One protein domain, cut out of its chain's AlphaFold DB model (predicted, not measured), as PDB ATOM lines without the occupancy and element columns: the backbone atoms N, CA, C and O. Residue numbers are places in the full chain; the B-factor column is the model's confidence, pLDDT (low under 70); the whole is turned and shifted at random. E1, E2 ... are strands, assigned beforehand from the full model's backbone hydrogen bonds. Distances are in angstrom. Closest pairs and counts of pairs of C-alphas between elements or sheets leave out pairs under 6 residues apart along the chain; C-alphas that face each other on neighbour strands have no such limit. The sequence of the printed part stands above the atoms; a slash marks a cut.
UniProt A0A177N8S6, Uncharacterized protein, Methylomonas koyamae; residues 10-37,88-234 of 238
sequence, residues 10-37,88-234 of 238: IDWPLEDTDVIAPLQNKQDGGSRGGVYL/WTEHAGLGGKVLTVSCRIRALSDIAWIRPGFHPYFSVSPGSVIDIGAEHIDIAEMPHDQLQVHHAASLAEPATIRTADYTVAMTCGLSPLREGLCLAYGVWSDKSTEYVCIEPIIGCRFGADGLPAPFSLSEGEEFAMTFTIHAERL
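AT A GLANCE: This is residues 10 to 37 and 88 to 234 of the 238 residues of an uncharacterized protein of Methylomonas koyamae (UniProt A0A177N8S6). Two twisted antiparallel sheets, one of seven strands and one of five, lie partly face to face as a sandwich, with E4 and E5 of the larger sheet reaching past the smaller one. The pair E6 and E15 prolongs one end, near the ends of E5 and E16; toward the other end the small hairpin E1 and E2 sits beside E7, and the link of residues 21 to 34 reaches outward. The larger sheet runs E4, E5, E16, E12, E11, E8, E9 and the smaller E3, E7, E14, E13, E10. The printed part has 175 residues with sixteen named strands, E1 to E16 in chain order, and no named helix: the class is all strand. It is compact, with a radius of gyration of the C-alphas of 16.3 A and spans of 48 by 38 by 35 A.

IN THESE COORDINATES: Find C-alpha 12 at (221.236, 267.873, 380.693), where E1 begins; it covers residues 12 to 14, and E2, residues 17 to 20, follows. After residues 21 to 34 comes E3, residues 35 to 37. Past the cut, look for C-alpha 88 at (217.796, 278.747, 383.789), the start of E4, residues 88 to 93. E5, residues 96 to 107, is 36.6 A long from first to last C-alpha. E6, residues 111 to 114, runs on into E7, residues 117 to 123, at 22 degrees. Read on through four strands of four residues each: E8, 129 to 132; E9, 135 to 138; E10, 148 to 151; and E11, 159 to 162. E12, residues 166 to 175, is 30.1 A long, E13, residues 181 to 188, 22.9 A, and E14, residues 195 to 206, 27.0 A. E14 bends by 95 degrees at residue 203. E15 holds residues 215 to 218, and E16, residues 222 to 233 and 36.3 A long, ends with C-alpha 233 at (212.793, 257.931, 384.908).

HOW THE PARTS SIT: Start with the larger sheet, twisted, with C-alphas up to 6.0 A off its best plane and with edge strands E4 and E9. In the hairpin E4 and E5, N 91 and O 98 are 3.0 A apart. E5 and E16 are antiparallel at 169 degrees, with N 101 and O 227 2.8 A apart. Beyond E16, look at N 171 of E12 and O 228, 2.9 A apart. In the smaller sheet, E3 and E7 have N 119 and O 36 at 2.9 A, and the hairpin E13 and E14 has N 186 and O 199 at 2.8 A. The parts of the two sheets that face each other are 8.5 A centre to centre, and their strands stand at 27 degrees to each other. Between the sheets, the closest C-alphas of E12 and E14, those of Cys 172 and Pro 200, are 7.7 A apart. In the hairpin E1 and E2, N 14 and O 17 are 2.8 A apart; the closest C-alphas of E2 and E7, those of Ile 20 and Phe 122, are 4.5 A apart. E6 and E15 are antiparallel at 146 degrees, with N 114 and O 215 at 2.8 A. The chain changes sheet at the links E7 to E8, E9 to E10, E10 to E11 and E12 to E13.

THE WHOLE: The two C-alphas farthest apart, those of Asp 110 and Leu 234, are 49.5 A apart. Residues 38 to 87 are not printed, and C-alphas 37 and 88 are 12.0 A apart across the cut. Of the links printed whole, the long one is E2 to E3, with 14 residues. The mean pLDDT of the printed part is 95.2, and no printed residue is under 70 in this model.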
ATOM      1  N   ILE A  10     224.840 272.925 377.240       95.50
ATOM      2  CA  ILE A  10     225.675 271.895 376.604       95.50
ATOM      3  C   ILE A  10     225.022 270.520 376.721       95.50
ATOM      4  O   ILE A  10     224.940 269.799 375.734       95.50
ATOM      5  N   ASP A  11     224.564 270.169 377.916       95.12
ATOM      6  CA  ASP A  11     223.983 268.877 378.250       95.12
ATOM      7  C   ASP A  11     222.982 269.009 379.405       95.12
ATOM      8  O   ASP A  11     222.962 269.995 380.155       95.12
ATOM      9  N   TRP A  12     222.119 268.003 379.541       96.56
ATOM     10  CA  TRP A  12     221.236 267.873 380.693       96.56
ATOM     11  C   TRP A  12     220.960 266.399 381.003       96.56
ATOM     12  O   TRP A  12     220.048 265.805 380.418       96.56
ATOM     13  N   PRO A  13     221.745 265.792 381.909       93.56
ATOM     14  CA  PRO A  13     221.556 264.401 382.287       93.56
ATOM     15  C   PRO A  13     220.511 264.231 383.398       93.56
ATOM     16  O   PRO A  13     220.379 265.055 384.320       93.56
ATOM     17  N   LEU A  14     219.817 263.096 383.337       92.06
ATOM     18  CA  LEU A  14     219.066 262.477 384.418       92.06
ATOM     19  C   LEU A  14     219.881 261.279 384.926       92.06
ATOM     20  O   LEU A  14     219.846 260.198 384.348       92.06
ATOM     21  N   GLU A  15     220.635 261.503 386.003       87.38
ATOM     22  CA  GLU A  15     221.610 260.547 386.547       87.38
ATOM     23  C   GLU A  15     222.670 260.129 385.512       87.38
ATOM     24  O   GLU A  15     223.567 260.916 385.218       87.38
ATOM     25  N   ASP A  16     222.580 258.905 384.991       87.00
ATOM     26  CA  ASP A  16     223.493 258.291 384.026       87.00
ATOM     27  C   ASP A  16     222.975 258.333 382.578       87.00
ATOM     28  O   ASP A  16     223.626 257.800 381.681       87.00
ATOM     29  N   THR A  17     221.818 258.958 382.343       89.88
ATOM     30  CA  THR A  17     221.187 259.062 381.020       89.88
ATOM     31  C   THR A  17     221.084 260.517 380.577       89.88
ATOM     32  O   THR A  17     220.507 261.347 381.280       89.88
ATOM     33  N   ASP A  18     221.590 260.839 379.388       93.94
ATOM     34  CA  ASP A  18     221.425 262.166 378.796       93.94
ATOM     35  C   ASP A  18     219.980 262.358 378.326       93.94
ATOM     36  O   ASP A  18     219.543 261.689 377.392       93.94
ATOM     37  N   VAL A  19     219.233 263.281 378.941       96.62
ATOM     38  CA  VAL A  19     217.892 263.664 378.460       96.62
ATOM     39  C   VAL A  19     218.018 264.623 377.283       96.62
ATOM     40  O   VAL A  19     217.335 264.476 376.273       96.62
ATOM     41  N   ILE A  20     218.922 265.596 377.401       97.75
ATOM     42  CA  ILE A  20     219.347 266.432 376.282       97.75
ATOM     43  C   ILE A  20     220.635 265.855 375.705       97.75
ATOM     44  O   ILE A  20     221.623 265.729 376.429       97.75
ATOM     45  N   ALA A  21     220.627 265.567 374.404       96.75
ATOM     46  CA  ALA A  21     221.788 265.092 373.670       96.75
ATOM     47  C   ALA A  21     222.927 266.123 373.784       96.75
ATOM     48  O   ALA A  21     222.695 267.296 373.476       96.75
ATOM     49  N   PRO A  22     224.146 265.735 374.200       95.69
ATOM     50  CA  PRO A  22     225.233 266.684 374.410       95.69
ATOM     51  C   PRO A  22     225.600 267.476 373.152       95.69
ATOM     52  O   PRO A  22     225.602 266.944 372.040       95.69
ATOM     53  N   LEU A  23     225.969 268.745 373.331       95.25
ATOM     54  CA  LEU A  23     226.430 269.613 372.252       95.25
ATOM     55  C   LEU A  23     227.735 269.077 371.638       95.25
ATOM     56  O   LEU A  23     228.767 268.979 372.303       95.25
ATOM     57  N   GLN A  24     227.706 268.793 370.340       92.38
ATOM     58  CA  GLN A  24     228.832 268.319 369.546       92.38
ATOM     59  C   GLN A  24     229.061 269.239 368.346       92.38
ATOM     60  O   GLN A  24     228.143 269.537 367.578       92.38
ATOM     61  N   ASN A  25     230.310 269.668 368.160       87.50
ATOM     62  CA  ASN A  25     230.722 270.401 366.966       87.50
ATOM     63  C   ASN A  25     230.878 269.429 365.792       87.50
ATOM     64  O   ASN A  25     231.527 268.389 365.928       87.50
ATOM     65  N   LYS A  26     230.322 269.780 364.632       83.31
ATOM     66  CA  LYS A  26     230.510 269.002 363.405       83.31
ATOM     67  C   LYS A  26     231.841 269.377 362.746       83.31
ATOM     68  O   LYS A  26     232.308 270.511 362.855       83.31
ATOM     69  N   GLN A  27     232.457 268.420 362.052       76.38
ATOM     70  CA  GLN A  27     233.741 268.629 361.366       76.38
ATOM     71  C   GLN A  27     233.647 269.635 360.208       76.38
ATOM     72  O   GLN A  27     234.622 270.316 359.907       76.38
ATOM     73  N   ASP A  28     232.478 269.737 359.576       74.44
ATOM     74  CA  ASP A  28     232.146 270.648 358.476       74.44
ATOM     75  C   ASP A  28     231.654 272.029 358.947       74.44
ATOM     76  O   ASP A  28     231.337 272.892 358.128       74.44
ATOM     77  N   GLY A  29     231.644 272.264 360.261       72.50
ATOM     78  CA  GLY A  29     231.151 273.490 360.876       72.50
ATOM     79  C   GLY A  29     229.716 273.367 361.396       72.50
ATOM     80  O   GLY A  29     228.906 272.565 360.937       72.50
ATOM     81  N   GLY A  30     229.399 274.186 362.399       80.06
ATOM     82  CA  GLY A  30     228.133 274.116 363.128       80.06
ATOM     83  C   GLY A  30     228.137 273.075 364.252       80.06
ATOM     84  O   GLY A  30     229.136 272.407 364.517       80.06
ATOM     85  N   SER A  31     227.004 272.966 364.940       86.69
ATOM     86  CA  SER A  31     226.828 272.088 366.095       86.69
ATOM     87  C   SER A  31     225.468 271.382 366.074       86.69
ATOM     88  O   SER A  31     224.530 271.813 365.390       86.69
ATOM     89  N   ARG A  32     225.391 270.261 366.794       93.31
ATOM     90  CA  ARG A  32     224.172 269.500 367.121       93.31
ATOM     91  C   ARG A  32     224.152 269.213 368.610       93.31
ATOM     92  O   ARG A  32     225.220 269.145 369.203       93.31
ATOM     93  N   GLY A  33     222.975 269.010 369.185       95.69
ATOM     94  CA  GLY A  33     222.835 268.794 370.620       95.69
ATOM     95  C   GLY A  33     222.693 270.096 371.407       95.69
ATOM     96  O   GLY A  33     222.747 271.200 370.858       95.69
ATOM     97  N   GLY A  34     222.524 269.947 372.714       97.06
ATOM     98  CA  GLY A  34     222.308 271.035 373.647       97.06
ATOM     99  C   GLY A  34     220.916 271.655 373.547       97.06
ATOM    100  O   GLY A  34     219.965 271.058 373.038       97.06
ATOM    101  N   VAL A  35     220.792 272.875 374.069       97.44
ATOM    102  CA  VAL A  35     219.555 273.663 374.010       97.44
ATOM    103  C   VAL A  35     219.866 275.142 373.815       97.44
ATOM    104  O   VAL A  35     220.614 275.735 374.597       97.44
ATOM    105  N   TYR A  36     219.245 275.767 372.816       96.38
ATOM    106  CA  TYR A  36     219.318 277.214 372.590       96.38
ATOM    107  C   TYR A  36     217.952 277.819 372.247       96.38
ATOM    108  O   TYR A  36     216.999 277.122 371.903       96.38
ATOM    109  N   LEU A  37     217.867 279.147 372.346       97.56
ATOM    110  CA  LEU A  37     216.722 279.936 371.890       97.56
ATOM    111  C   LEU A  37     216.945 280.409 370.451       97.56
ATOM    112  O   LEU A  37     218.054 280.807 370.083       97.56
ATOM    113  N   TRP A  88     217.914 280.201 383.789       97.44
ATOM    114  CA  TRP A  88     217.796 278.747 383.789       97.44
ATOM    115  C   TRP A  88     217.804 278.238 385.219       97.44
ATOM    116  O   TRP A  88     218.698 278.553 386.002       97.44
ATOM    117  N   THR A  89     216.831 277.400 385.551       97.38
ATOM    118  CA  THR A  89     216.756 276.767 386.868       97.38
ATOM    119  C   THR A  89     216.537 275.274 386.727       97.38
ATOM    120  O   THR A  89     215.799 274.812 385.858       97.38
ATOM    121  N   GLU A  90     217.186 274.520 387.605       96.12
ATOM    122  CA  GLU A  90     217.016 273.081 387.730       96.12
ATOM    123  C   GLU A  90     216.566 272.768 389.155       96.12
ATOM    124  O   GLU A  90     217.117 273.310 390.116       96.12
ATOM    125  N   HIS A  91     215.578 271.891 389.300       94.50
ATOM    126  CA  HIS A  91     215.172 271.367 390.598       94.50
ATOM    127  C   HIS A  91     214.766 269.895 390.506       94.50
ATOM    128  O   HIS A  91     214.494 269.365 389.427       94.50
ATOM    129  N   ALA A  92     214.747 269.223 391.657       92.12
ATOM    130  CA  ALA A  92     214.255 267.857 391.755       92.12
ATOM    131  C   ALA A  92     212.744 267.817 391.474       92.12
ATOM    132  O   ALA A  92     211.984 268.600 392.045       92.12
ATOM    133  N   GLY A  93     212.331 266.895 390.606       81.56
ATOM    134  CA  GLY A  93     210.934 266.542 390.362       81.56
ATOM    135  C   GLY A  93     210.540 265.275 391.124       81.56
ATOM    136  O   GLY A  93     211.376 264.607 391.739       81.56
ATOM    137  N   LEU A  94     209.258 264.913 391.082       78.56
ATOM    138  CA  LEU A  94     208.801 263.626 391.613       78.56
ATOM    139  C   LEU A  94     209.315 262.503 390.701       78.56
ATOM    140  O   LEU A  94     208.820 262.337 389.597       78.56
ATOM    141  N   GLY A  95     210.318 261.744 391.155       81.25
ATOM    142  CA  GLY A  95     210.905 260.653 390.361       81.25
ATOM    143  C   GLY A  95     211.776 261.119 389.186       81.25
ATOM    144  O   GLY A  95     212.028 260.343 388.262       81.25
ATOM    145  N   GLY A  96     212.233 262.375 389.210       92.62
ATOM    146  CA  GLY A  96     212.862 263.000 388.052       92.62
ATOM    147  C   GLY A  96     213.523 264.349 388.325       92.62
ATOM    148  O   GLY A  96     213.833 264.705 389.466       92.62
ATOM    149  N   LYS A  97     213.726 265.125 387.260       95.69
ATOM    150  CA  LYS A  97     214.270 266.489 387.299       95.69
ATOM    151  C   LYS A  97     213.419 267.425 386.452       95.69
ATOM    152  O   LYS A  97     212.854 267.023 385.439       95.69
ATOM    153  N   VAL A  98     213.374 268.690 386.849       97.44
ATOM    154  CA  VAL A  98     212.697 269.752 386.107       97.44
ATOM    155  C   VAL A  98     213.723 270.795 385.689       97.44
ATOM    156  O   VAL A  98     214.454 271.318 386.533       97.44
ATOM    157  N   LEU A  99     213.741 271.123 384.399       98.00
ATOM    158  CA  LEU A  99     214.459 272.261 383.838       98.00
ATOM    159  C   LEU A  99     213.449 273.347 383.476       98.00
ATOM    160  O   LEU A  99     212.489 273.089 382.754       98.00
ATOM    161  N   THR A 100     213.661 274.564 383.967       98.25
ATOM    162  CA  THR A 100     212.862 275.733 383.585       98.25
ATOM    163  C   THR A 100     213.752 276.788 382.951       98.25
ATOM    164  O   THR A 100     214.744 277.211 383.548       98.25
ATOM    165  N   VAL A 101     213.370 277.221 381.753       98.19
ATOM    166  CA  VAL A 101     214.058 278.240 380.960       98.19
ATOM    167  C   VAL A 101     213.144 279.441 380.827       98.19
ATOM    168  O   VAL A 101     212.121 279.378 380.150       98.19
ATOM    169  N   SER A 102     213.513 280.540 381.469       98.25
ATOM    170  CA  SER A 102     212.775 281.800 381.412       98.25
ATOM    171  C   SER A 102     213.440 282.695 380.380       98.25
ATOM    172  O   SER A 102     214.647 282.900 380.448       98.25
ATOM    173  N   CYS A 103     212.684 283.262 379.448       98.31
ATOM    174  CA  CYS A 103     213.184 284.214 378.467       98.31
ATOM    175  C   CYS A 103     212.287 285.447 378.448       98.31
ATOM    176  O   CYS A 103     211.070 285.332 378.341       98.31
ATOM    177  N   ARG A 104     212.886 286.632 378.519       98.56
ATOM    178  CA  ARG A 104     212.200 287.913 378.384       98.56
ATOM    179  C   ARG A 104     212.814 288.695 377.236       98.56
ATOM    180  O   ARG A 104     214.010 288.975 377.263       98.56
ATOM    181  N   ILE A 105     211.988 289.065 376.270       98.69
ATOM    182  CA  ILE A 105     212.346 289.856 375.097       98.69
ATOM    183  C   ILE A 105     211.705 291.232 375.261       98.69
ATOM    184  O   ILE A 105     210.491 291.326 375.422       98.69
ATOM    185  N   ARG A 106     212.509 292.294 375.227       98.69
ATOM    186  CA  ARG A 106     212.051 293.687 375.291       98.69
ATOM    187  C   ARG A 106     212.484 294.426 374.035       98.69
ATOM    188  O   ARG A 106     213.671 294.419 373.720       98.69
ATOM    189  N   ALA A 107     211.567 295.101 373.351       98.62
ATOM    190  CA  ALA A 107     211.924 295.946 372.214       98.62
ATOM    191  C   ALA A 107     212.680 297.209 372.657       98.62
ATOM    192  O   ALA A 107     212.302 297.873 373.623       98.62
ATOM    193  N   LEU A 108     213.756 297.526 371.937       98.50
ATOM    194  CA  LEU A 108     214.596 298.718 372.115       98.50
ATOM    195  C   LEU A 108     214.522 299.676 370.912       98.50
ATOM    196  O   LEU A 108     215.242 300.670 370.883       98.50
ATOM    197  N   SER A 109     213.732 299.332 369.897       97.69
ATOM    198  CA  SER A 109     213.422 300.150 368.722       97.69
ATOM    199  C   SER A 109     211.912 300.353 368.623       97.69
ATOM    200  O   SER A 109     211.160 299.580 369.218       97.69
ATOM    201  N   ASP A 110     211.478 301.339 367.830       97.31
ATOM    202  CA  ASP A 110     210.063 301.661 367.585       97.31
ATOM    203  C   ASP A 110     209.223 300.418 367.272       97.31
ATOM    204  O   ASP A 110     208.126 300.249 367.803       97.31
ATOM    205  N   ILE A 111     209.769 299.535 366.432       96.56
ATOM    206  CA  ILE A 111     209.207 298.227 366.102       96.56
ATOM    207  C   ILE A 111     210.321 297.185 366.199       96.56
ATOM    208  O   ILE A 111     211.426 297.400 365.693       96.56
ATOM    209  N   ALA A 112     210.022 296.050 366.827       97.56
ATOM    210  CA  ALA A 112     210.823 294.837 366.759       97.56
ATOM    211  C   ALA A 112     209.941 293.638 366.384       97.56
ATOM    212  O   ALA A 112     209.041 293.263 367.133       97.56
ATOM    213  N   TRP A 113     210.187 293.030 365.229       97.00
ATOM    214  CA  TRP A 113     209.507 291.815 364.790       97.00
ATOM    215  C   TRP A 113     210.172 290.585 365.397       97.00
ATOM    216  O   TRP A 113     211.389 290.428 365.320       97.00
ATOM    217  N   ILE A 114     209.363 289.674 365.939       96.69
ATOM    218  CA  ILE A 114     209.826 288.405 366.497       96.69
ATOM    219  C   ILE A 114     208.914 287.233 366.101       96.69
ATOM    220  O   ILE A 114     207.700 287.363 365.951       96.69
ATOM    221  N   ARG A 115     209.532 286.064 365.958       96.25
ATOM    222  CA  ARG A 115     208.944 284.723 365.896       96.25
ATOM    223  C   ARG A 115     209.842 283.790 366.714       96.25
ATOM    224  O   ARG A 115     210.639 283.038 366.139       96.25
ATOM    225  N   PRO A 116     209.826 283.923 368.046       97.50
ATOM    226  CA  PRO A 116     210.775 283.215 368.876       97.50
ATOM    227  C   PRO A 116     210.502 281.707 368.872       97.50
ATOM    228  O   PRO A 116     209.366 281.259 368.703       97.50
ATOM    229  N   GLY A 117     211.555 280.932 369.108       97.75
ATOM    230  CA  GLY A 117     211.457 279.497 369.340       97.75
ATOM    231  C   GLY A 117     212.481 278.997 370.351       97.75
ATOM    232  O   GLY A 117     213.360 279.740 370.800       97.75
ATOM    233  N   PHE A 118     212.371 277.723 370.697       98.38
ATOM    234  CA  PHE A 118     213.271 277.020 371.606       98.38
ATOM    235  C   PHE A 118     213.649 275.683 370.982       98.38
ATOM    236  O   PHE A 118     212.796 275.017 370.410       98.38
ATOM    237  N   HIS A 119     214.927 275.318 371.047       98.12
ATOM    238  CA  HIS A 119     215.477 274.247 370.219       98.12
ATOM    239  C   HIS A 119     216.223 273.202 371.064       98.12
ATOM    240  O   HIS A 119     217.458 273.150 371.040       98.12
ATOM    241  N   PRO A 120     215.504 272.395 371.863       98.25
ATOM    242  CA  PRO A 120     216.091 271.298 372.619       98.25
ATOM    243  C   PRO A 120     216.345 270.080 371.726       98.25
ATOM    244  O   PRO A 120     215.495 269.700 370.925       98.25
ATOM    245  N   TYR A 121     217.502 269.449 371.908       98.38
ATOM    246  CA  TYR A 121     217.843 268.169 371.292       98.38
ATOM    247  C   TYR A 121     217.644 267.067 372.328       98.38
ATOM    248  O   TYR A 121     218.489 266.895 373.199       98.38
ATOM    249  N   PHE A 122     216.541 266.331 372.269       98.38
ATOM    250  CA  PHE A 122     216.286 265.232 373.195       98.38
ATOM    251  C   PHE A 122     216.974 263.958 372.719       98.38
ATOM    252  O   PHE A 122     216.845 263.605 371.547       98.38
ATOM    253  N   SER A 123     217.687 263.264 373.604       97.75
ATOM    254  CA  SER A 123     218.275 261.960 373.273       97.75
ATOM    255  C   SER A 123     217.174 260.926 373.062       97.75
ATOM    256  O   SER A 123     216.179 260.925 373.780       97.75
ATOM    257  N   VAL A 124     217.337 259.997 372.130       97.00
ATOM    258  CA  VAL A 124     216.319 258.966 371.872       97.00
ATOM    259  C   VAL A 124     216.949 257.585 371.785       97.00
ATOM    260  O   VAL A 124     218.135 257.436 371.504       97.00
ATOM    261  N   SER A 125     216.135 256.563 372.032       94.06
ATOM    262  CA  SER A 125     216.487 255.150 371.869       94.06
ATOM    263  C   SER A 125     215.495 254.446 370.929       94.06
ATOM    264  O   SER A 125     214.426 254.997 370.644       94.06
ATOM    265  N   PRO A 126     215.810 253.249 370.395       94.44
ATOM    266  CA  PRO A 126     214.886 252.521 369.527       94.44
ATOM    267  C   PRO A 126     213.500 252.347 370.161       94.44
ATOM    268  O   PRO A 126     213.391 251.947 371.319       94.44
ATOM    269  N   GLY A 127     212.447 252.635 369.392       95.12
ATOM    270  CA  GLY A 127     211.061 252.605 369.871       95.12
ATOM    271  C   GLY A 127     210.626 253.852 370.646       95.12
ATOM    272  O   GLY A 127     209.555 253.837 371.251       95.12
ATOM    273  N   SER A 128     211.435 254.918 370.649       97.94
ATOM    274  CA  SER A 128     211.011 256.205 371.199       97.94
ATOM    275  C   SER A 128     209.899 256.825 370.357       97.94
ATOM    276  O   SER A 128     209.908 256.742 369.129       97.94
ATOM    277  N   VAL A 129     208.976 257.505 371.028       98.38
ATOM    278  CA  VAL A 129     207.807 258.133 370.406       98.38
ATOM    279  C   VAL A 129     207.574 259.534 370.953       98.38
ATOM    280  O   VAL A 129     207.960 259.841 372.085       98.38
ATOM    281  N   ILE A 130     206.915 260.366 370.149       98.50
ATOM    282  CA  ILE A 130     206.490 261.719 370.509       98.50
ATOM    283  C   ILE A 130     204.965 261.769 370.497       98.50
ATOM    284  O   ILE A 130     204.341 261.275 369.559       98.50
ATOM    285  N   ASP A 131     204.378 262.405 371.509       98.31
ATOM    286  CA  ASP A 131     202.960 262.760 371.506       98.31
ATOM    287  C   ASP A 131     202.799 264.285 371.606       98.31
ATOM    288  O   ASP A 131     203.412 264.930 372.465       98.31
ATOM    289  N   ILE A 132     201.976 264.856 370.725       97.50
ATOM    290  CA  ILE A 132     201.584 266.275 370.720       97.50
ATOM    291  C   ILE A 132     200.065 266.312 370.541       97.50
ATOM    292  O   ILE A 132     199.542 266.017 369.467       97.50
ATOM    293  N   GLY A 133     199.337 266.615 371.615       92.19
ATOM    294  CA  GLY A 133     197.875 266.546 371.602       92.19
ATOM    295  C   GLY A 133     197.363 265.144 371.255       92.19
ATOM    296  O   GLY A 133     197.572 264.194 372.008       92.19
ATOM    297  N   ALA A 134     196.663 265.019 370.124       91.69
ATOM    298  CA  ALA A 134     196.154 263.741 369.612       91.69
ATOM    299  C   ALA A 134     197.107 263.044 368.624       91.69
ATOM    300  O   ALA A 134     196.807 261.944 368.159       91.69
ATOM    301  N   GLU A 135     198.217 263.686 368.264       96.19
ATOM    302  CA  GLU A 135     199.170 263.162 367.295       96.19
ATOM    303  C   GLU A 135     200.207 262.273 367.980       96.19
ATOM    304  O   GLU A 135     200.712 262.599 369.055       96.19
ATOM    305  N   HIS A 136     200.516 261.151 367.329       97.62
ATOM    306  CA  HIS A 136     201.488 260.160 367.769       97.62
ATOM    307  C   HIS A 136     202.518 259.957 366.659       97.62
ATOM    308  O   HIS A 136     202.148 259.617 365.534       97.62
ATOM    309  N   ILE A 137     203.792 260.175 366.972       98.12
ATOM    310  CA  ILE A 137     204.890 260.153 366.004       98.12
ATOM    311  C   ILE A 137     205.893 259.088 366.442       98.12
ATOM    312  O   ILE A 137     206.498 259.197 367.513       98.12
ATOM    313  N   ASP A 138     206.091 258.073 365.602       97.81
ATOM    314  CA  ASP A 138     207.209 257.144 365.746       97.81
ATOM    315  C   ASP A 138     208.480 257.806 365.200       97.81
ATOM    316  O   ASP A 138     208.578 258.123 364.011       97.81
ATOM    317  N   ILE A 139     209.468 258.027 366.073       97.44
ATOM    318  CA  ILE A 139     210.717 258.705 365.707       97.44
ATOM    319  C   ILE A 139     211.498 257.897 364.656       97.44
ATOM    320  O   ILE A 139     212.211 258.479 363.834       97.44
ATOM    321  N   ALA A 140     211.346 256.569 364.632       95.81
ATOM    322  CA  ALA A 140     212.005 255.714 363.647       95.81
ATOM    323  C   ALA A 140     211.443 255.889 362.225       95.81
ATOM    324  O   ALA A 140     212.143 255.591 361.256       95.81
ATOM    325  N   GLU A 141     210.209 256.381 362.092       95.88
ATOM    326  CA  GLU A 141     209.529 256.591 360.807       95.88
ATOM    327  C   GLU A 141     209.637 258.036 360.297       95.88
ATOM    328  O   GLU A 141     209.192 258.346 359.187       95.88
ATOM    329  N   MET A 142     210.248 258.932 361.078       96.00
ATOM    330  CA  MET A 142     210.412 260.327 360.687       96.00
ATOM    331  C   MET A 142     211.285 260.472 359.427       96.00
ATOM    332  O   MET A 142     212.319 259.809 359.293       96.00
ATOM    333  N   PRO A 143     210.930 261.390 358.511       95.69
ATOM    334  CA  PRO A 143     211.770 261.717 357.375       95.69
ATOM    335  C   PRO A 143     213.087 262.334 357.856       95.69
ATOM    336  O   PRO A 143     213.109 263.258 358.669       95.69
ATOM    337  N   HIS A 144     214.194 261.828 357.319       95.62
ATOM    338  CA  HIS A 144     215.522 262.345 357.627       95.62
ATOM    339  C   HIS A 144     215.669 263.803 357.177       95.62
ATOM    340  O   HIS A 144     215.399 264.120 356.016       95.62
ATOM    341  N   ASP A 145     216.145 264.651 358.092       94.62
ATOM    342  CA  ASP A 145     216.478 266.060 357.861       94.62
ATOM    343  C   ASP A 145     215.321 266.882 357.257       94.62
ATOM    344  O   ASP A 145     215.505 267.747 356.401       94.62
ATOM    345  N   GLN A 146     214.090 266.601 357.690       95.12
ATOM    346  CA  GLN A 146     212.902 267.351 357.281       95.12
ATOM    347  C   GLN A 146     212.110 267.794 358.504       95.12
ATOM    348  O   GLN A 146     211.800 266.993 359.382       95.12
ATOM    349  N   LEU A 147     211.800 269.090 358.559       95.62
ATOM    350  CA  LEU A 147     210.991 269.666 359.626       95.62
ATOM    351  C   LEU A 147     209.532 269.258 359.425       95.62
ATOM    352  O   LEU A 147     208.929 269.583 358.400       95.62
ATOM    353  N   GLN A 148     208.960 268.592 360.420       96.38
ATOM    354  CA  GLN A 148     207.527 268.344 360.512       96.38
ATOM    355  C   GLN A 148     206.899 269.379 361.443       96.38
ATOM    356  O   GLN A 148     207.439 269.674 362.506       96.38
ATOM    357  N   VAL A 149     205.783 269.978 361.029       96.56
ATOM    358  CA  VAL A 149     205.113 271.037 361.795       96.56
ATOM    359  C   VAL A 149     203.805 270.502 362.352       96.56
ATOM    360  O   VAL A 149     202.933 270.089 361.592       96.56
ATOM    361  N   HIS A 150     203.667 270.584 363.671       97.19
ATOM    362  CA  HIS A 150     202.517 270.093 364.423       97.19
ATOM    363  C   HIS A 150     201.861 271.265 365.159       97.19
ATOM    364  O   HIS A 150     202.506 271.963 365.946       97.19
ATOM    365  N   HIS A 151     200.595 271.554 364.857       97.00
ATOM    366  CA  HIS A 151     199.887 272.702 365.434       97.00
ATOM    367  C   HIS A 151     199.360 272.360 366.816       97.00
ATOM    368  O   HIS A 151     198.602 271.405 366.961       97.00
ATOM    369  N   ALA A 152     199.707 273.173 367.813       96.44
ATOM    370  CA  ALA A 152     199.197 272.953 369.151       96.44
ATOM    371  C   ALA A 152     197.714 273.353 369.231       96.44
ATOM    372  O   ALA A 152     197.333 274.451 368.811       96.44
ATOM    373  N   ALA A 153     196.874 272.506 369.824       95.06
ATOM    374  CA  ALA A 153     195.459 272.793 370.050       95.06
ATOM    375  C   ALA A 153     195.249 273.936 371.062       95.06
ATOM    376  O   ALA A 153     194.203 274.588 371.076       95.06
ATOM    377  N   SER A 154     196.243 274.192 371.918       95.12
ATOM    378  CA  SER A 154     196.263 275.329 372.836       95.12
ATOM    379  C   SER A 154     197.691 275.785 373.141       95.12
ATOM    380  O   SER A 154     198.644 275.032 372.977       95.12
ATOM    381  N   LEU A 155     197.841 277.002 373.671       94.88
ATOM    382  CA  LEU A 155     199.144 277.548 374.083       94.88
ATOM    383  C   LEU A 155     199.801 276.799 375.253       94.88
ATOM    384  O   LEU A 155     200.975 277.030 375.526       94.88
ATOM    385  N   ALA A 156     199.046 275.949 375.952       93.75
ATOM    386  CA  ALA A 156     199.510 275.162 377.092       93.75
ATOM    387  C   ALA A 156     199.601 273.660 376.776       93.75
ATOM    388  O   ALA A 156     199.874 272.869 377.679       93.75
ATOM    389  N   GLU A 157     199.327 273.252 375.532       96.69
ATOM    390  CA  GLU A 157     199.423 271.849 375.142       96.69
ATOM    391  C   GLU A 157     200.874 271.378 375.278       96.69
ATOM    392  O   GLU A 157     201.760 272.042 374.747       96.69
ATOM    393  N   PRO A 158     201.147 270.288 376.015       97.44
ATOM    394  CA  PRO A 158     202.498 269.773 376.140       97.44
ATOM    395  C   PRO A 158     202.912 268.993 374.891       97.44
ATOM    396  O   PRO A 158     202.086 268.360 374.236       97.44
ATOM    397  N   ALA A 159     204.219 268.942 374.652       98.12
ATOM    398  CA  ALA A 159     204.826 267.897 373.838       98.12
ATOM    399  C   ALA A 159     205.515 266.889 374.759       98.12
ATOM    400  O   ALA A 159     206.233 267.289 375.684       98.12
ATOM    401  N   THR A 160     205.308 265.598 374.525       98.25
ATOM    402  CA  THR A 160     205.906 264.540 375.343       98.25
ATOM    403  C   THR A 160     206.771 263.605 374.523       98.25
ATOM    404  O   THR A 160     206.404 263.256 373.408       98.25
ATOM    405  N   ILE A 161     207.883 263.157 375.101       97.81
ATOM    406  CA  ILE A 161     208.730 262.095 374.550       97.81
ATOM    407  C   ILE A 161     208.682 260.916 375.502       97.81
ATOM    408  O   ILE A 161     208.804 261.084 376.715       97.81
ATOM    409  N   ARG A 162     208.551 259.713 374.955       97.75
ATOM    410  CA  ARG A 162     208.688 258.468 375.709       97.75
ATOM    411  C   ARG A 162     209.804 257.654 375.079       97.75
ATOM    412  O   ARG A 162     209.723 257.334 373.898       97.75
ATOM    413  N   THR A 163     210.833 257.349 375.860       96.25
ATOM    414  CA  THR A 163     211.953 256.484 375.470       96.25
ATOM    415  C   THR A 163     211.894 255.178 376.264       96.25
ATOM    416  O   THR A 163     210.985 254.974 377.071       96.25
ATOM    417  N   ALA A 164     212.857 254.279 376.055       92.88
ATOM    418  CA  ALA A 164     212.995 253.085 376.892       92.88
ATOM    419  C   ALA A 164     213.382 253.403 378.352       92.88
ATOM    420  O   ALA A 164     213.070 252.620 379.249       92.88
ATOM    421  N   ASP A 165     214.041 254.539 378.591       92.56
ATOM    422  CA  ASP A 165     214.702 254.847 379.867       92.56
ATOM    423  C   ASP A 165     213.974 255.935 380.668       92.56
ATOM    424  O   ASP A 165     214.028 255.968 381.902       92.56
ATOM    425  N   TYR A 166     213.280 256.841 379.979       95.25
ATOM    426  CA  TYR A 166     212.651 258.000 380.596       95.25
ATOM    427  C   TYR A 166     211.459 258.521 379.789       95.25
ATOM    428  O   TYR A 166     211.237 258.176 378.627       95.25
ATOM    429  N   THR A 167     210.699 259.409 380.420       96.81
ATOM    430  CA  THR A 167     209.694 260.234 379.752       96.81
ATOM    431  C   THR A 167     210.004 261.703 379.967       96.81
ATOM    432  O   THR A 167     210.549 262.086 381.001       96.81
ATOM    433  N   VAL A 168     209.682 262.522 378.973       97.44
ATOM    434  CA  VAL A 168     209.763 263.975 379.049       97.44
ATOM    435  C   VAL A 168     208.396 264.565 378.757       97.44
ATOM    436  O   VAL A 168     207.735 264.137 377.816       97.44
ATOM    437  N   ALA A 169     208.012 265.592 379.507       97.56
ATOM    438  CA  ALA A 169     206.930 266.500 379.155       97.56
ATOM    439  C   ALA A 169     207.460 267.934 379.099       97.56
ATOM    440  O   ALA A 169     208.060 268.417 380.062       97.56
ATOM    441  N   MET A 170     207.229 268.621 377.982       98.25
ATOM    442  CA  MET A 170     207.619 270.012 377.785       98.25
ATOM    443  C   MET A 170     206.391 270.901 377.608       98.25
ATOM    444  O   MET A 170     205.547 270.643 376.754       98.25
ATOM    445  N   THR A 171     206.324 271.982 378.380       97.62
ATOM    446  CA  THR A 171     205.246 272.981 378.327       97.62
ATOM    447  C   THR A 171     205.792 274.381 378.084       97.62
ATOM    448  O   THR A 171     206.955 274.667 378.384       97.62
ATOM    449  N   CYS A 172     204.934 275.257 377.551       97.62
ATOM    450  CA  CYS A 172     205.243 276.659 377.291       97.62
ATOM    451  C   CYS A 172     204.309 277.576 378.097       97.62
ATOM    452  O   CYS A 172     203.091 277.512 377.963       97.62
ATOM    453  N   GLY A 173     204.875 278.465 378.908       97.62
ATOM    454  CA  GLY A 173     204.180 279.599 379.515       97.62
ATOM    455  C   GLY A 173     204.474 280.877 378.736       97.62
ATOM    456  O   GLY A 173     205.637 281.167 378.467       97.62
ATOM    457  N   LEU A 174     203.445 281.649 378.377       97.75
ATOM    458  CA  LEU A 174     203.572 282.854 377.544       97.75
ATOM    459  C   LEU A 174     202.919 284.060 378.227       97.75
ATOM    460  O   LEU A 174     201.833 283.938 378.796       97.75
ATOM    461  N   SER A 175     203.559 285.230 378.160       96.94
ATOM    462  CA  SER A 175     203.024 286.469 378.736       96.94
ATOM    463  C   SER A 175     203.556 287.730 378.033       96.94
ATOM    464  O   SER A 175     204.741 287.783 377.725       96.94
ATOM    465  N   PRO A 176     202.740 288.775 377.809       96.44
ATOM    466  CA  PRO A 176     201.290 288.768 377.954       96.44
ATOM    467  C   PRO A 176     200.644 287.866 376.896       96.44
ATOM    468  O   PRO A 176     201.180 287.686 375.800       96.44
ATOM    469  N   LEU A 177     199.468 287.321 377.211       94.38
ATOM    470  CA  LEU A 177     198.638 286.683 376.194       94.38
ATOM    471  C   LEU A 177     198.095 287.760 375.250       94.38
ATOM    472  O   LEU A 177     197.619 288.805 375.693       94.38
ATOM    473  N   ARG A 178     198.186 287.498 373.948       89.31
ATOM    474  CA  ARG A 178     197.733 288.397 372.884       89.31
ATOM    475  C   ARG A 178     196.689 287.692 372.037       89.31
ATOM    476  O   ARG A 178     196.714 286.469 371.902       89.31
ATOM    477  N   GLU A 179     195.790 288.469 371.446       90.25
ATOM    478  CA  GLU A 179     194.841 287.930 370.478       90.25
ATOM    479  C   GLU A 179     195.588 287.309 369.290       90.25
ATOM    480  O   GLU A 179     196.550 287.876 368.769       90.25
ATOM    481  N   GLY A 180     195.158 286.115 368.882       92.12
ATOM    482  CA  GLY A 180     195.745 285.391 367.758       92.12
ATOM    483  C   GLY A 180     197.108 284.756 368.032       92.12
ATOM    484  O   GLY A 180     197.670 284.182 367.101       92.12
ATOM    485  N   LEU A 181     197.643 284.829 369.258       96.25
ATOM    486  CA  LEU A 181     198.863 284.109 369.628       96.25
ATOM    487  C   LEU A 181     198.643 282.598 369.446       96.25
ATOM    488  O   LEU A 181     197.630 282.058 369.894       96.25
ATOM    489  N   CYS A 182     199.581 281.921 368.792       97.25
ATOM    490  CA  CYS A 182     199.528 280.485 368.542       97.25
ATOM    491  C   CYS A 182     200.896 279.831 368.761       97.25
ATOM    492  O   CYS A 182     201.941 280.485 368.695       97.25
ATOM    493  N   LEU A 183     200.857 278.524 369.006       97.81
ATOM    494  CA  LEU A 183     202.006 277.662 369.246       97.81
ATOM    495  C   LEU A 183     201.995 276.541 368.203       97.81
ATOM    496  O   LEU A 183     200.946 275.970 367.904       97.81
ATOM    497  N   ALA A 184     203.159 276.234 367.652       97.88
ATOM    498  CA  ALA A 184     203.395 275.000 366.917       97.88
ATOM    499  C   ALA A 184     204.662 274.335 367.446       97.88
ATOM    500  O   ALA A 184     205.524 275.006 368.014       97.88
ATOM    501  N   TYR A 185     204.778 273.040 367.208       98.31
ATOM    502  CA  TYR A 185     205.974 272.263 367.466       98.31
ATOM    503  C   TYR A 185     206.613 271.868 366.138       98.31
ATOM    504  O   TYR A 185     205.993 271.198 365.312       98.31
ATOM    505  N   GLY A 186     207.849 272.311 365.930       97.75
ATOM    506  CA  GLY A 186     208.729 271.769 364.908       97.75
ATOM    507  C   GLY A 186     209.350 270.471 365.406       97.75
ATOM    508  O   GLY A 186     209.955 270.459 366.473       97.75
ATOM    509  N   VAL A 187     209.191 269.381 364.665       98.25
ATOM    510  CA  VAL A 187     209.779 268.080 364.983       98.25
ATOM    511  C   VAL A 187     210.779 267.731 363.887       98.25
ATOM    512  O   VAL A 187     210.424 267.669 362.710       98.25
ATOM    513  N   TRP A 188     212.052 267.568 364.252       98.06
ATOM    514  CA  TRP A 188     213.142 267.404 363.285       98.06
ATOM    515  C   TRP A 188     214.263 266.511 363.822       98.06
ATOM    516  O   TRP A 188     214.599 266.539 365.007       98.06
ATOM    517  N   SER A 189     214.885 265.732 362.935       97.25
ATOM    518  CA  SER A 189     216.141 265.040 363.227       97.25
ATOM    519  C   SER A 189     216.921 264.731 361.948       97.25
ATOM    520  O   SER A 189     216.355 264.239 360.972       97.25
ATOM    521  N   ASP A 190     218.241 264.943 361.969       95.00
ATOM    522  CA  ASP A 190     219.167 264.349 360.990       95.00
ATOM    523  C   ASP A 190     219.773 263.017 361.483       95.00
ATOM    524  O   ASP A 190     220.514 262.356 360.758       95.00
ATOM    525  N   LYS A 191     219.440 262.577 362.703       94.50
ATOM    526  CA  LYS A 191     219.985 261.357 363.311       94.50
ATOM    527  C   LYS A 191     219.000 260.750 364.313       94.50
ATOM    528  O   LYS A 191     219.267 260.688 365.512       94.50
ATOM    529  N   SER A 192     217.860 260.281 363.807       94.06
ATOM    530  CA  SER A 192     216.710 259.803 364.600       94.06
ATOM    531  C   SER A 192     216.990 258.578 365.480       94.06
ATOM    532  O   SER A 192     216.173 258.221 366.320       94.06
ATOM    533  N   THR A 193     218.154 257.940 365.337       94.31
ATOM    534  CA  THR A 193     218.629 256.890 366.248       94.31
ATOM    535  C   THR A 193     219.340 257.426 367.493       94.31
ATOM    536  O   THR A 193     219.675 256.633 368.365       94.31
ATOM    537  N   GLU A 194     219.643 258.724 367.552       95.31
ATOM    538  CA  GLU A 194     220.412 259.340 368.644       95.31
ATOM    539  C   GLU A 194     219.689 260.514 369.286       95.31
ATOM    540  O   GLU A 194     219.707 260.638 370.509       95.31
ATOM    541  N   TYR A 195     219.036 261.366 368.492       97.50
ATOM    542  CA  TYR A 195     218.278 262.486 369.036       97.50
ATOM    543  C   TYR A 195     217.085 262.887 368.163       97.50
ATOM    544  O   TYR A 195     217.012 262.568 366.973       97.50
ATOM    545  N   VAL A 196     216.181 263.669 368.748       98.38
ATOM    546  CA  VAL A 196     215.123 264.404 368.050       98.38
ATOM    547  C   VAL A 196     214.977 265.805 368.637       98.38
ATOM    548  O   VAL A 196     215.137 266.005 369.842       98.38
ATOM    549  N   CYS A 197     214.688 266.788 367.794       98.44
ATOM    550  CA  CYS A 197     214.320 268.126 368.233       98.44
ATOM    551  C   CYS A 197     212.798 268.228 368.307       98.44
ATOM    552  O   CYS A 197     212.109 267.813 367.376       98.44
ATOM    553  N   ILE A 198     212.292 268.773 369.413       98.19
ATOM    554  CA  ILE A 198     210.899 269.206 369.538       98.19
ATOM    555  C   ILE A 198     210.936 270.675 369.899       98.19
ATOM    556  O   ILE A 198     211.365 271.050 370.986       98.19
ATOM    557  N   GLU A 199     210.509 271.508 368.972       98.38
ATOM    558  CA  GLU A 199     210.866 272.912 368.959       98.38
ATOM    559  C   GLU A 199     209.587 273.742 369.059       98.38
ATOM    560  O   GLU A 199     208.879 273.873 368.060       98.38
ATOM    561  N   PRO A 200     209.217 274.274 370.238       98.19
ATOM    562  CA  PRO A 200     208.070 275.160 370.329       98.19
ATOM    563  C   PRO A 200     208.393 276.482 369.633       98.19
ATOM    564  O   PRO A 200     209.413 277.124 369.897       98.19
ATOM    565  N   ILE A 201     207.492 276.883 368.745       98.06
ATOM    566  CA  ILE A 201     207.588 278.066 367.892       98.06
ATOM    567  C   ILE A 201     206.375 278.926 368.200       98.06
ATOM    568  O   ILE A 201     205.242 278.443 368.167       98.06
ATOM    569  N   ILE A 202     206.605 280.199 368.511       97.69
ATOM    570  CA  ILE A 202     205.560 281.113 368.962       97.69
ATOM    571  C   ILE A 202     205.409 282.255 367.966       97.69
ATOM    572  O   ILE A 202     206.385 282.855 367.514       97.69
ATOM    573  N   GLY A 203     204.163 282.577 367.642       96.00
ATOM    574  CA  GLY A 203     203.822 283.645 366.711       96.00
ATOM    575  C   GLY A 203     202.357 284.050 366.821       96.00
ATOM    576  O   GLY A 203     201.649 283.614 367.725       96.00
ATOM    577  N   CYS A 204     201.887 284.876 365.891       93.12
ATOM    578  CA  CYS A 204     200.473 285.178 365.715       93.12
ATOM    579  C   CYS A 204     199.943 284.470 364.470       93.12
ATOM    580  O   CYS A 204     200.536 284.659 363.411       93.12
ATOM    581  N   ARG A 205     198.818 283.743 364.575       92.19
ATOM    582  CA  ARG A 205     198.165 282.933 363.520       92.19
ATOM    583  C   ARG A 205     199.116 281.983 362.764       92.19
ATOM    584  O   ARG A 205     200.329 282.147 362.752       92.19
ATOM    585  N   PHE A 206     198.585 280.980 362.077       91.62
ATOM    586  CA  PHE A 206     199.426 280.153 361.205       91.62
ATOM    587  C   PHE A 206     199.704 280.878 359.881       91.62
ATOM    588  O   PHE A 206     198.797 281.433 359.252       91.62
ATOM    589  N   GLY A 207     200.979 280.932 359.505       88.75
ATOM    590  CA  GLY A 207     201.485 281.487 358.260       88.75
ATOM    591  C   GLY A 207     201.366 280.509 357.091       88.75
ATOM    592  O   GLY A 207     200.926 279.371 357.234       88.75
ATOM    593  N   ALA A 208     201.769 280.968 355.904       87.44
ATOM    594  CA  ALA A 208     201.725 280.162 354.681       87.44
ATOM    595  C   ALA A 208     202.742 279.004 354.675       87.44
ATOM    596  O   ALA A 208     202.557 278.036 353.947       87.44
ATOM    597  N   ASP A 209     203.796 279.105 355.489       88.81
ATOM    598  CA  ASP A 209     204.787 278.054 355.746       88.81
ATOM    599  C   ASP A 209     204.295 277.016 356.774       88.81
ATOM    600  O   ASP A 209     205.035 276.106 357.136       88.81
ATOM    601  N   GLY A 210     203.060 277.155 357.268       92.00
ATOM    602  CA  GLY A 210     202.490 276.315 358.319       92.00
ATOM    603  C   GLY A 210     202.988 276.662 359.724       92.00
ATOM    604  O   GLY A 210     202.394 276.204 360.695       92.00
ATOM    605  N   LEU A 211     204.016 277.498 359.867       94.75
ATOM    606  CA  LEU A 211     204.521 277.945 361.162       94.75
ATOM    607  C   LEU A 211     203.726 279.155 361.672       94.75
ATOM    608  O   LEU A 211     203.128 279.883 360.880       94.75
ATOM    609  N   PRO A 212     203.726 279.432 362.985       96.06
ATOM    610  CA  PRO A 212     203.200 280.684 363.518       96.06
ATOM    611  C   PRO A 212     203.835 281.897 362.831       96.06
ATOM    612  O   PRO A 212     205.056 281.957 362.694       96.06
ATOM    613  N   ALA A 213     203.041 282.871 362.385       94.62
ATOM    614  CA  ALA A 213     203.588 284.049 361.720       94.62
ATOM    615  C   ALA A 213     204.239 285.004 362.743       94.62
ATOM    616  O   ALA A 213     203.815 285.054 363.899       94.62
ATOM    617  N   PRO A 214     205.254 285.793 362.354       94.94
ATOM    618  CA  PRO A 214     205.874 286.755 363.259       94.94
ATOM    619  C   PRO A 214     204.904 287.841 363.739       94.94
ATOM    620  O   PRO A 214     203.978 288.221 363.020       94.94
ATOM    621  N   PHE A 215     205.173 288.399 364.915       95.50
ATOM    622  CA  PHE A 215     204.457 289.546 365.475       95.50
ATOM    623  C   PHE A 215     205.435 290.627 365.932       95.50
ATOM    624  O   PHE A 215     206.621 290.367 366.131       95.50
ATOM    625  N   SER A 216     204.944 291.854 366.077       96.50
ATOM    626  CA  SER A 216     205.754 292.999 366.485       96.50
ATOM    627  C   SER A 216     205.612 293.313 367.971       96.50
ATOM    628  O   SER A 216     204.525 293.188 368.542       96.50
ATOM    629  N   LEU A 217     206.696 293.811 368.550       98.06
ATOM    630  CA  LEU A 217     206.748 294.524 369.818       98.06
ATOM    631  C   LEU A 217     207.045 296.002 369.546       98.06
ATOM    632  O   LEU A 217     207.897 296.311 368.711       98.06
ATOM    633  N   SER A 218     206.353 296.899 370.241       98.19
ATOM    634  CA  SER A 218     206.632 298.342 370.220       98.19
ATOM    635  C   SER A 218     207.736 298.693 371.216       98.19
ATOM    636  O   SER A 218     207.945 297.944 372.167       98.19
ATOM    637  N   GLU A 219     208.415 299.831 371.060       98.44
ATOM    638  CA  GLU A 219     209.483 300.246 371.984       98.44
ATOM    639  C   GLU A 219     209.073 300.119 373.469       98.44
ATOM    640  O   GLU A 219     208.026 300.605 373.900       98.44
ATOM    641  N   GLY A 220     209.904 299.436 374.262       98.31
ATOM    642  CA  GLY A 220     209.669 299.185 375.687       98.31
ATOM    643  C   GLY A 220     208.694 298.043 375.997       98.31
ATOM    644  O   GLY A 220     208.641 297.600 377.145       98.31
ATOM    645  N   GLU A 221     207.966 297.532 375.004       98.38
ATOM    646  CA  GLU A 221     207.067 296.393 375.154       98.38
ATOM    647  C   GLU A 221     207.843 295.093 375.393       98.38
ATOM    648  O   GLU A 221     208.927 294.873 374.840       98.38
ATOM    649  N   GLU A 222     207.269 294.218 376.221       98.19
ATOM    650  CA  GLU A 222     207.868 292.942 376.598       98.19
ATOM    651  C   GLU A 222     207.026 291.749 376.150       98.19
ATOM    652  O   GLU A 222     205.790 291.772 376.160       98.19
ATOM    653  N   PHE A 223     207.730 290.673 375.816       98.50
ATOM    654  CA  PHE A 223     207.182 289.335 375.698       98.50
ATOM    655  C   PHE A 223     208.061 288.359 376.472       98.50
ATOM    656  O   PHE A 223     209.282 288.335 376.316       98.50
ATOM    657  N   ALA A 224     207.437 287.571 377.331       98.44
ATOM    658  CA  ALA A 224     208.072 286.579 378.168       98.44
ATOM    659  C   ALA A 224     207.593 285.179 377.780       98.44
ATOM    660  O   ALA A 224     206.409 284.943 377.538       98.44
ATOM    661  N   MET A 225     208.543 284.253 377.761       98.31
ATOM    662  CA  MET A 225     208.342 282.835 377.515       98.31
ATOM    663  C   MET A 225     208.968 282.057 378.664       98.31
ATOM    664  O   MET A 225     210.014 282.432 379.193       98.31
ATOM    665  N   THR A 226     208.341 280.965 379.060       98.50
ATOM    666  CA  THR A 226     208.896 280.010 380.011       98.50
ATOM    667  C   THR A 226     208.738 278.622 379.428       98.50
ATOM    668  O   THR A 226     207.623 278.211 379.130       98.50
ATOM    669  N   PHE A 227     209.842 277.910 379.251       98.44
ATOM    670  CA  PHE A 227     209.838 276.520 378.818       98.44
ATOM    671  C   PHE A 227     210.131 275.650 380.030       98.44
ATOM    672  O   PHE A 227     211.163 275.829 380.677       98.44
ATOM    673  N   THR A 228     209.233 274.726 380.344       98.19
ATOM    674  CA  THR A 228     209.415 273.792 381.458       98.19
ATOM    675  C   THR A 228     209.477 272.382 380.906       98.19
ATOM    676  O   THR A 228     208.508 271.917 380.312       98.19
ATOM    677  N   ILE A 229     210.613 271.720 381.111       98.12
ATOM    678  CA  ILE A 229     210.866 270.327 380.746       98.12
ATOM    679  C   ILE A 229     210.885 269.514 382.040       98.12
ATOM    680  O   ILE A 229     211.764 269.705 382.881       98.12
ATOM    681  N   HIS A 230     209.928 268.604 382.197       97.56
ATOM    682  CA  HIS A 230     209.947 267.591 383.246       97.56
ATOM    683  C   HIS A 230     210.457 266.282 382.659       97.56
ATOM    684  O   HIS A 230     209.883 265.809 381.685       97.56
ATOM    685  N   ALA A 231     211.518 265.717 383.233       96.94
ATOM    686  CA  ALA A 231     212.047 264.415 382.853       96.94
ATOM    687  C   ALA A 231     211.897 263.438 384.019       96.94
ATOM    688  O   ALA A 231     212.433 263.691 385.099       96.94
ATOM    689  N   GLU A 232     211.207 262.327 383.792       95.38
ATOM    690  CA  GLU A 232     210.956 261.277 384.780       95.38
ATOM    691  C   GLU A 232     211.578 259.964 384.319       95.38
ATOM    692  O   GLU A 232     211.435 259.571 383.157       95.38
ATOM    693  N   ARG A 233     212.241 259.248 385.231       90.75
ATOM    694  CA  ARG A 233     212.793 257.931 384.908       90.75
ATOM    695  C   ARG A 233     211.665 256.913 384.821       90.75
ATOM    696  O   ARG A 233     210.799 256.864 385.697       90.75
ATOM    697  N   LEU A 234     211.711 256.039 383.823       86.81
ATOM    698  CA  LEU A 234     210.860 254.859 383.834       86.81
ATOM    699  C   LEU A 234     211.419 253.905 384.891       86.81
ATOM    700  O   LEU A 234     212.486 253.314 384.733       86.81
TER     701      LEU A 234